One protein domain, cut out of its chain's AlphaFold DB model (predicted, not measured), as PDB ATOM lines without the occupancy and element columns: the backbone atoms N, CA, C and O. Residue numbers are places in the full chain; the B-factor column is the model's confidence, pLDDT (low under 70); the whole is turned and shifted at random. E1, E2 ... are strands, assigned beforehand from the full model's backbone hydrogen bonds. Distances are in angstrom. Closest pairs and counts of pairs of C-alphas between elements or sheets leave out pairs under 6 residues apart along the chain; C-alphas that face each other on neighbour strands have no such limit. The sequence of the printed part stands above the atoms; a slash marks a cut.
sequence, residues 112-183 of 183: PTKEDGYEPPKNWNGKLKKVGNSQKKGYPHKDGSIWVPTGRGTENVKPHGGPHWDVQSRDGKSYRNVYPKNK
ATOM      1  N   PRO A 112     -33.049  35.179  74.723       92.62
ATOM      2  CA  PRO A 112     -33.001  34.185  75.787       92.62
ATOM      3  C   PRO A 112     -33.753  32.909  75.401       92.62
ATOM      4  O   PRO A 112     -34.716  32.930  74.626       92.62
ATOM      5  N   THR A 113     -33.319  31.791  75.969       92.62
ATOM      6  CA  THR A 113     -33.869  30.458  75.716       92.62
ATOM      7  C   THR A 113     -34.695  29.952  76.899       92.62
ATOM      8  O   THR A 113     -34.714  30.529  77.989       92.62
ATOM      9  N   LYS A 114     -35.362  28.807  76.712       93.00
ATOM     10  CA  LYS A 114     -36.089  28.142  77.799       93.00
ATOM     11  C   LYS A 114     -35.170  27.747  78.964       93.00
ATOM     12  O   LYS A 114     -35.603  27.775  80.112       93.00
ATOM     13  N   GLU A 115     -33.911  27.416  78.691       91.69
ATOM     14  CA  GLU A 115     -32.911  27.048  79.706       91.69
ATOM     15  C   GLU A 115     -32.572  28.238  80.615       91.69
ATOM     16  O   GLU A 115     -32.466  28.096  81.840       91.69
ATOM     17  N   ASP A 116     -32.543  29.440  80.034       91.69
ATOM     18  CA  ASP A 116     -32.392  30.710  80.753       91.69
ATOM     19  C   ASP A 116     -33.634  31.056  81.600       91.69
ATOM     20  O   ASP A 116     -33.592  31.954  82.440       91.69
ATOM     21  N   GLY A 117     -34.732  30.308  81.440       93.31
ATOM     22  CA  GLY A 117     -36.017  30.542  82.101       93.31
ATOM     23  C   GLY A 117     -36.934  31.487  81.327       93.31
ATOM     24  O   GLY A 117     -37.866  32.035  81.915       93.31
ATOM     25  N   TYR A 118     -36.671  31.702  80.036       95.38
ATOM     26  CA  TYR A 118     -37.498  32.547  79.186       95.38
ATOM     27  C   TYR A 118     -38.603  31.759  78.484       95.38
ATOM     28  O   TYR A 118     -38.364  30.774  77.784       95.38
ATOM     29  N   GLU A 119     -39.825  32.264  78.614       96.50
ATOM     30  CA  GLU A 119     -40.975  31.860  77.820       96.50
ATOM     31  C   GLU A 119     -41.662  33.082  77.181       96.50
ATOM     32  O   GLU A 119     -42.115  33.985  77.896       96.50
ATOM     33  N   PRO A 120     -41.785  33.137  75.844       95.62
ATOM     34  CA  PRO A 120     -42.463  34.243  75.180       95.62
ATOM     35  C   PRO A 120     -43.983  34.234  75.455       95.62
ATOM     36  O   PRO A 120     -44.564  33.179  75.727       95.62
ATOM     37  N   PRO A 121     -44.675  35.386  75.351       95.31
ATOM     38  CA  PRO A 121     -46.131  35.455  75.409       95.31
ATOM     39  C   PRO A 121     -46.813  34.590  74.348       95.31
ATOM     40  O   PRO A 121     -46.297  34.402  73.242       95.31
ATOM     41  N   LYS A 122     -48.042  34.155  74.645       91.94
ATOM     42  CA  LYS A 122     -48.903  33.488  73.663       91.94
ATOM     43  C   LYS A 122     -49.098  34.414  72.451       91.94
ATOM     44  O   LYS A 122     -49.523  35.554  72.617       91.94
ATOM     45  N   ASN A 123     -48.799  33.912  71.251       90.31
ATOM     46  CA  ASN A 123     -48.865  34.637  69.971       90.31
ATOM     47  C   ASN A 123     -47.859  35.794  69.815       90.31
ATOM     48  O   ASN A 123     -48.138  36.772  69.119       90.31
ATOM     49  N   TRP A 124     -46.691  35.717  70.459       91.75
ATOM     50  CA  TRP A 124     -45.638  36.696  70.212       91.75
ATOM     51  C   TRP A 124     -45.183  36.670  68.743       91.75
ATOM     52  O   TRP A 124     -44.899  35.619  68.178       91.75
ATOM     53  N   ASN A 125     -45.103  37.850  68.128       90.00
ATOM     54  CA  ASN A 125     -44.791  38.052  66.711       90.00
ATOM     55  C   ASN A 125     -43.281  38.123  66.407       90.00
ATOM     56  O   ASN A 125     -42.898  38.636  65.357       90.00
ATOM     57  N   GLY A 126     -42.429  37.717  67.352       88.94
ATOM     58  CA  GLY A 126     -40.970  37.794  67.239       88.94
ATOM     59  C   GLY A 126     -40.377  39.203  67.364       88.94
ATOM     60  O   GLY A 126     -39.158  39.352  67.357       88.94
ATOM     61  N   LYS A 127     -41.193  40.258  67.507       90.31
ATOM     62  CA  LYS A 127     -40.691  41.639  67.594       90.31
ATOM     63  C   LYS A 127     -40.341  42.027  69.027       90.31
ATOM     64  O   LYS A 127     -41.117  41.789  69.955       90.31
ATOM     65  N   LEU A 128     -39.205  42.704  69.195       90.88
ATOM     66  CA  LEU A 128     -38.813  43.289  70.478       90.88
ATOM     67  C   LEU A 128     -39.822  44.351  70.935       90.88
ATOM     68  O   LEU A 128     -40.387  45.093  70.126       90.88
ATOM     69  N   LYS A 129     -40.012  44.460  72.249       90.44
ATOM     70  CA  LYS A 129     -40.911  45.427  72.881       90.44
ATOM     71  C   LYS A 129     -40.117  46.519  73.593       90.44
ATOM     72  O   LYS A 129     -39.114  46.239  74.243       90.44
ATOM     73  N   LYS A 130     -40.580  47.766  73.475       88.56
ATOM     74  CA  LYS A 130     -40.015  48.925  74.180       88.56
ATOM     75  C   LYS A 130     -40.276  48.819  75.687       88.56
ATOM     76  O   LYS A 130     -41.385  48.457  76.090       88.56
ATOM     77  N   VAL A 131     -39.283  49.162  76.503       84.44
ATOM     78  CA  VAL A 131     -39.425  49.227  77.965       84.44
ATOM     79  C   VAL A 131     -39.968  50.593  78.375       84.44
ATOM     80  O   VAL A 131     -39.225  51.572  78.433       84.44
ATOM     81  N   GLY A 132     -41.270  50.668  78.660       80.69
ATOM     82  CA  GLY A 132     -41.928  51.917  79.059       80.69
ATOM     83  C   GLY A 132     -41.601  53.073  78.102       80.69
ATOM     84  O   GLY A 132     -41.757  52.951  76.886       80.69
ATOM     85  N   ASN A 133     -41.091  54.178  78.655       77.06
ATOM     86  CA  ASN A 133     -40.667  55.352  77.882       77.06
ATOM     87  C   ASN A 133     -39.193  55.317  77.432       77.06
ATOM     88  O   ASN A 133     -38.778  56.185  76.665       77.06
ATOM     89  N   SER A 134     -38.407  54.321  77.852       74.94
ATOM     90  CA  SER A 134     -36.982  54.197  77.513       74.94
ATOM     91  C   SER A 134     -36.767  53.817  76.049       74.94
ATOM     92  O   SER A 134     -37.577  53.105  75.466       74.94
ATOM     93  N   GLN A 135     -35.646  54.225  75.452       78.12
ATOM     94  CA  GLN A 135     -35.247  53.775  74.108       78.12
ATOM     95  C   GLN A 135     -34.865  52.284  74.061       78.12
ATOM     96  O   GLN A 135     -34.804  51.700  72.980       78.12
ATOM     97  N   LYS A 136     -34.654  51.650  75.224       82.12
ATOM     98  CA  LYS A 136     -34.327  50.225  75.335       82.12
ATOM     99  C   LYS A 136     -35.472  49.343  74.815       82.12
ATOM    100  O   LYS A 136     -36.650  49.572  75.117       82.12
ATOM    101  N   LYS A 137     -35.113  48.300  74.067       88.38
ATOM    102  CA  LYS A 137     -36.023  47.265  73.562       88.38
ATOM    103  C   LYS A 137     -35.535  45.895  74.020       88.38
ATOM    104  O   LYS A 137     -34.335  45.675  74.113       88.38
ATOM    105  N   GLY A 138     -36.462  44.983  74.281       92.25
ATOM    106  CA  GLY A 138     -36.122  43.634  74.722       92.25
ATOM    107  C   GLY A 138     -37.169  42.595  74.352       92.25
ATOM    108  O   GLY A 138     -38.208  42.904  73.761       92.25
ATOM    109  N   TYR A 139     -36.882  41.352  74.707       95.00
ATOM    110  CA  TYR A 139     -37.730  40.199  74.446       95.00
ATOM    111  C   TYR A 139     -38.882  40.175  75.460       95.00
ATOM    112  O   TYR A 139     -38.630  40.090  76.665       95.00
ATOM    113  N   PRO A 140     -40.152  40.289  75.031       95.62
ATOM    114  CA  PRO A 140     -41.271  40.216  75.958       95.62
ATOM    115  C   PRO A 140     -41.398  38.792  76.502       95.62
ATOM    116  O   PRO A 140     -41.230  37.832  75.755       95.62
ATOM    117  N   HIS A 141     -41.721  38.660  77.782       95.94
ATOM    118  CA  HIS A 141     -41.932  37.388  78.471       95.94
ATOM    119  C   HIS A 141     -43.415  37.192  78.822       95.94
ATOM    120  O   HIS A 141     -44.174  38.164  78.907       95.94
ATOM    121  N   LYS A 142     -43.853  35.944  79.029       95.38
ATOM    122  CA  LYS A 142     -45.263  35.592  79.293       95.38
ATOM    123  C   LYS A 142     -45.883  36.295  80.507       95.38
ATOM    124  O   LYS A 142     -47.088  36.522  80.519       95.38
ATOM    125  N   ASP A 143     -45.078  36.661  81.504       92.81
ATOM    126  CA  ASP A 143     -45.515  37.391  82.708       92.81
ATOM    127  C   ASP A 143     -45.629  38.915  82.493       92.81
ATOM    128  O   ASP A 143     -46.037  39.654  83.390       92.81
ATOM    129  N   GLY A 144     -45.292  39.400  81.295       92.06
ATOM    130  CA  GLY A 144     -45.289  40.816  80.946       92.06
ATOM    131  C   GLY A 144     -43.984  41.551  81.255       92.06
ATOM    132  O   GLY A 144     -43.920  42.749  80.975       92.06
ATOM    133  N   SER A 145     -42.961  40.874  81.788       94.56
ATOM    134  CA  SER A 145     -41.601  41.417  81.881       94.56
ATOM    135  C   SER A 145     -40.942  41.529  80.501       94.56
ATOM    136  O   SER A 145     -41.389  40.926  79.518       94.56
ATOM    137  N   ILE A 146     -39.890  42.343  80.411       94.94
ATOM    138  CA  ILE A 146     -39.124  42.556  79.178       94.94
ATOM    139  C   ILE A 146     -37.651  42.276  79.464       94.94
ATOM    140  O   ILE A 146     -37.055  42.902  80.335       94.94
ATOM    141  N   TRP A 147     -37.075  41.344  78.710       94.50
ATOM    142  CA  TRP A 147     -35.685  40.917  78.827       94.50
ATOM    143  C   TRP A 147     -34.829  41.733  77.868       94.50
ATOM    144  O   TRP A 147     -34.867  41.518  76.656       94.50
ATOM    145  N   VAL A 148     -34.099  42.710  78.394       91.56
ATOM    146  CA  VAL A 148     -33.272  43.609  77.586       91.56
ATOM    147  C   VAL A 148     -31.840  43.080  77.561       91.56
ATOM    148  O   VAL A 148     -31.248  42.983  78.632       91.56
ATOM    149  N   PRO A 149     -31.273  42.729  76.394       90.81
ATOM    150  CA  PRO A 149     -29.856  42.385  76.322       90.81
ATOM    151  C   PRO A 149     -29.011  43.603  76.709       90.81
ATOM    152  O   PRO A 149     -29.322  44.729  76.313       90.81
ATOM    153  N   THR A 150     -27.972  43.393  77.512       84.31
ATOM    154  CA  THR A 150     -27.093  44.480  77.972       84.31
ATOM    155  C   THR A 150     -25.990  44.830  76.981       84.31
ATOM    156  O   THR A 150     -25.332  45.856  77.147       84.31
ATOM    157  N   GLY A 151     -25.763  43.971  75.990       77.62
ATOM    158  CA  GLY A 151     -24.571  43.970  75.160       77.62
ATOM    159  C   GLY A 151     -23.326  43.548  75.940       77.62
ATOM    160  O   GLY A 151     -23.351  43.345  77.163       77.62
ATOM    161  N   ARG A 152     -22.201  43.431  75.237       66.06
ATOM    162  CA  ARG A 152     -20.878  43.485  75.869       66.06
ATOM    163  C   ARG A 152     -20.547  44.965  76.082       66.06
ATOM    164  O   ARG A 152     -20.645  45.760  75.164       66.06
ATOM    165  N   GLY A 153     -20.170  45.397  77.279       53.88
ATOM    166  CA  GLY A 153     -19.657  46.762  77.440       53.88
ATOM    167  C   GLY A 153     -18.192  46.812  77.012       53.88
ATOM    168  O   GLY A 153     -17.401  46.033  77.535       53.88
ATOM    169  N   THR A 154     -17.791  47.734  76.132       47.00
ATOM    170  CA  THR A 154     -16.360  48.057  75.909       47.00
ATOM    171  C   THR A 154     -15.686  48.586  77.186       47.00
ATOM    172  O   THR A 154     -14.481  48.444  77.352       47.00
ATOM    173  N   GLU A 155     -16.474  49.108  78.130       50.81
ATOM    174  CA  GLU A 155     -16.031  49.587  79.447       50.81
ATOM    175  C   GLU A 155     -16.168  48.535  80.568       50.81
ATOM    176  O   GLU A 155     -15.751  48.762  81.700       50.81
ATOM    177  N   ASN A 156     -16.724  47.353  80.276       47.56
ATOM    178  CA  ASN A 156     -17.050  46.330  81.277       47.56
ATOM    179  C   ASN A 156     -16.313  45.019  81.014       47.56
ATOM    180  O   ASN A 156     -16.916  43.953  80.901       47.56
ATOM    181  N   VAL A 157     -14.984  45.084  80.963       52.31
ATOM    182  CA  VAL A 157     -14.164  43.886  80.745       52.31
ATOM    183  C   VAL A 157     -14.204  42.919  81.936       52.31
ATOM    184  O   VAL A 157     -13.869  41.758  81.725       52.31
ATOM    185  N   LYS A 158     -14.637  43.300  83.160       53.94
ATOM    186  CA  LYS A 158     -14.773  42.319  84.272       53.94
ATOM    187  C   LYS A 158     -15.457  42.650  85.627       53.94
ATOM    188  O   LYS A 158     -15.315  41.798  86.500       53.94
ATOM    189  N   PRO A 159     -16.214  43.739  85.896       50.72
ATOM    190  CA  PRO A 159     -16.843  43.872  87.230       50.72
ATOM    191  C   PRO A 159     -18.242  43.237  87.407       50.72
ATOM    192  O   PRO A 159     -18.645  42.994  88.541       50.72
ATOM    193  N   HIS A 160     -18.996  42.961  86.331       56.47
ATOM    194  CA  HIS A 160     -20.449  42.680  86.416       56.47
ATOM    195  C   HIS A 160     -20.926  41.374  85.740       56.47
ATOM    196  O   HIS A 160     -22.049  41.305  85.260       56.47
ATOM    197  N   GLY A 161     -20.100  40.321  85.700       67.12
ATOM    198  CA  GLY A 161     -20.565  38.963  85.350       67.12
ATOM    199  C   GLY A 161     -20.757  38.640  83.857       67.12
ATOM    200  O   GLY A 161     -21.192  37.539  83.539       67.12
ATOM    201  N   GLY A 162     -20.392  39.544  82.941       76.94
ATOM    202  CA  GLY A 162     -20.475  39.319  81.488       76.94
ATOM    203  C   GLY A 162     -21.837  39.678  80.873       76.94
ATOM    204  O   GLY A 162     -22.678  40.270  81.556       76.94
ATOM    205  N   PRO A 163     -22.057  39.374  79.576       84.56
ATOM    206  CA  PRO A 163     -23.321  39.648  78.891       84.56
ATOM    207  C   PRO A 163     -24.505  38.997  79.602       84.56
ATOM    208  O   PRO A 163     -24.479  37.803  79.900       84.56
ATOM    209  N   HIS A 164     -25.556  39.771  79.852       89.81
ATOM    210  CA  HIS A 164     -26.759  39.311  80.540       89.81
ATOM    211  C   HIS A 164     -28.010  40.001  79.996       89.81
ATOM    212  O   HIS A 164     -27.953  40.852  79.109       89.81
ATOM    213  N   TRP A 165     -29.164  39.602  80.520       92.38
ATOM    214  CA  TRP A 165     -30.414  40.319  80.325       92.38
ATOM    215  C   TRP A 165     -30.777  41.114  81.576       92.38
ATOM    216  O   TRP A 165     -30.884  40.544  82.664       92.38
ATOM    217  N   ASP A 166     -31.060  42.402  81.398       91.62
ATOM    218  CA  ASP A 166     -31.806  43.210  82.358       91.62
ATOM    219  C   ASP A 166     -33.290  42.856  82.217       91.62
ATOM    220  O   ASP A 166     -33.977  43.320  81.297       91.62
ATOM    221  N   VAL A 167     -33.811  42.017  83.111       93.94
ATOM    222  CA  VAL A 167     -35.231  41.652  83.104       93.94
ATOM    223  C   VAL A 167     -36.019  42.706  83.857       93.94
ATOM    224  O   VAL A 167     -36.063  42.709  85.085       93.94
ATOM    225  N   GLN A 168     -36.642  43.601  83.100       92.94
ATOM    226  CA  GLN A 168     -37.453  44.703  83.602       92.94
ATOM    227  C   GLN A 168     -38.870  44.215  83.901       92.94
ATOM    228  O   GLN A 168     -39.507  43.575  83.055       92.94
ATOM    229  N   SER A 169     -39.384  44.524  85.090       89.00
ATOM    230  CA  SER A 169     -40.768  44.226  85.456       89.00
ATOM    231  C   SER A 169     -41.756  44.953  84.542       89.00
ATOM    232  O   SER A 169     -41.429  45.941  83.883       89.00
ATOM    233  N   ARG A 170     -43.001  44.472  84.495       82.50
ATOM    234  CA  ARG A 170     -44.060  45.030  83.636       82.50
ATOM    235  C   ARG A 170     -44.282  46.537  83.837       82.50
ATOM    236  O   ARG A 170     -44.661  47.229  82.895       82.50
ATOM    237  N   ASP A 171     -44.078  47.028  85.053       77.50
ATOM    238  CA  ASP A 171     -44.192  48.437  85.441       77.50
ATOM    239  C   ASP A 171     -42.885  49.234  85.270       77.50
ATOM    240  O   ASP A 171     -42.884  50.446  85.471       77.50
ATOM    241  N   GLY A 172     -41.784  48.574  84.890       73.31
ATOM    242  CA  GLY A 172     -40.471  49.179  84.657       73.31
ATOM    243  C   GLY A 172     -39.793  49.736  85.911       73.31
ATOM    244  O   GLY A 172     -38.838  50.498  85.785       73.31
ATOM    245  N   LYS A 173     -40.297  49.410  87.110       81.31
ATOM    246  CA  LYS A 173     -39.788  49.943  88.387       81.31
ATOM    247  C   LYS A 173     -38.712  49.078  89.028       81.31
ATOM    248  O   LYS A 173     -37.988  49.555  89.895       81.31
ATOM    249  N   SER A 174     -38.631  47.812  88.638       87.19
ATOM    250  CA  SER A 174     -37.660  46.866  89.171       87.19
ATOM    251  C   SER A 174     -37.015  46.085  88.042       87.19
ATOM    252  O   SER A 174     -37.632  45.846  87.001       87.19
ATOM    253  N   TYR A 175     -35.772  45.678  88.264       89.38
ATOM    254  CA  TYR A 175     -35.061  44.813  87.344       89.38
ATOM    255  C   TYR A 175     -34.268  43.756  88.099       89.38
ATOM    256  O   TYR A 175     -33.922  43.925  89.269       89.38
ATOM    257  N   ARG A 176     -34.010  42.648  87.413       92.06
ATOM    258  CA  ARG A 176     -33.114  41.585  87.868       92.06
ATOM    259  C   ARG A 176     -32.238  41.143  86.704       92.06
ATOM    260  O   ARG A 176     -32.716  41.080  85.572       92.06
ATOM    261  N   ASN A 177     -31.000  40.776  86.997       91.62
ATOM    262  CA  ASN A 177     -30.058  40.339  85.973       91.62
ATOM    263  C   ASN A 177     -30.204  38.829  85.766       91.62
ATOM    264  O   ASN A 177     -30.272  38.068  86.736       91.62
ATOM    265  N   VAL A 178     -30.257  38.389  84.510       92.38
ATOM    266  CA  VAL A 178     -30.196  36.966  84.143       92.38
ATOM    267  C   VAL A 178     -28.998  36.732  83.263       92.38
ATOM    268  O   VAL A 178     -28.905  37.313  82.187       92.38
ATOM    269  N   TYR A 179     -28.121  35.843  83.700       89.94
ATOM    270  CA  TYR A 179     -26.971  35.426  82.917       89.94
ATOM    271  C   TYR A 179     -27.333  34.190  82.081       89.94
ATOM    272  O   TYR A 179     -28.108  33.354  82.561       89.94
ATOM    273  N   PRO A 180     -26.794  34.067  80.856       89.38
ATOM    274  CA  PRO A 180     -26.939  32.863  80.048       89.38
ATOM    275  C   PRO A 180     -26.457  31.641  80.823       89.38
ATOM    276  O   PRO A 180     -25.364  31.668  81.390       89.38
ATOM    277  N   LYS A 181     -27.253  30.572  80.861       83.38
ATOM    278  CA  LYS A 181     -26.856  29.359  81.597       83.38
ATOM    279  C   LYS A 181     -25.901  28.455  80.818       83.38
ATOM    280  O   LYS A 181     -25.127  27.746  81.448       83.38
ATOM    281  N   ASN A 182     -25.941  28.503  79.487       64.12
ATOM    282  CA  ASN A 182     -25.225  27.583  78.599       64.12
ATOM    283  C   ASN A 182     -24.554  28.327  77.426       64.12
ATOM    284  O   ASN A 182     -25.005  28.204  76.287       64.12
ATOM    285  N   LYS A 183     -23.505  29.119  77.676       52.81
ATOM    286  CA  LYS A 183     -22.721  29.754  76.602       52.81
ATOM    287  C   LYS A 183     -21.224  29.603  76.788       52.81
ATOM    288  O   LYS A 183     -20.758  29.852  77.919       52.81
TER     289      LYS A 183
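Overview. This is residues 112 to 183 of the 183 residues of an uncharacterized protein of Diversispora epigaea (UniProt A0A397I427). With little regular structure, the domain is one small twisted sheet of four short strands; residues 129 to 130 of a long unnamed lead-in pair with edge strand E1, and residues 154 to 159 of the E2 to E3 loop stick out. The 72 printed residues have no named helix; E1 to E4 form an all-strand meander, each the antiparallel neighbour of the one before, with under half of the residues in named elements. It is compact, with radius of gyration of the C-alphas 12.3 A and spans 37 by 29 by 20 A.

Arrangement. Inner strands E2, residues 146 to 149, and E3, residues 165 to 168, form a hairpin at 152 degrees, with N 166 and O 148 within hydrogen-bond range at 2.8 A. E1, residues 137 to 140, forms a hairpin with E2 at 129 degrees; N 139 and O 147 are 2.8 A apart. E4, residues 175 to 178, forms one with E3; N 165 and O 178 are 2.8 A apart. E1 and E4 are apart.

Along the chain. E1 runs 9.1 A from C-alpha 137 at (-36.023, 47.265, 73.562), E2 9.7 A, E3 8.9 A, and E4 9.8 A to C-alpha 178 at (-30.196, 36.966, 84.143).

Size, cuts and confidence. The farthest C-alphas, of Asn 123 and Lys 158, are 37.8 A apart. The printed part has no cut; the E2 to E3 link is long. pLDDT is under 70 at residues 152 to 161 and 182 to 183.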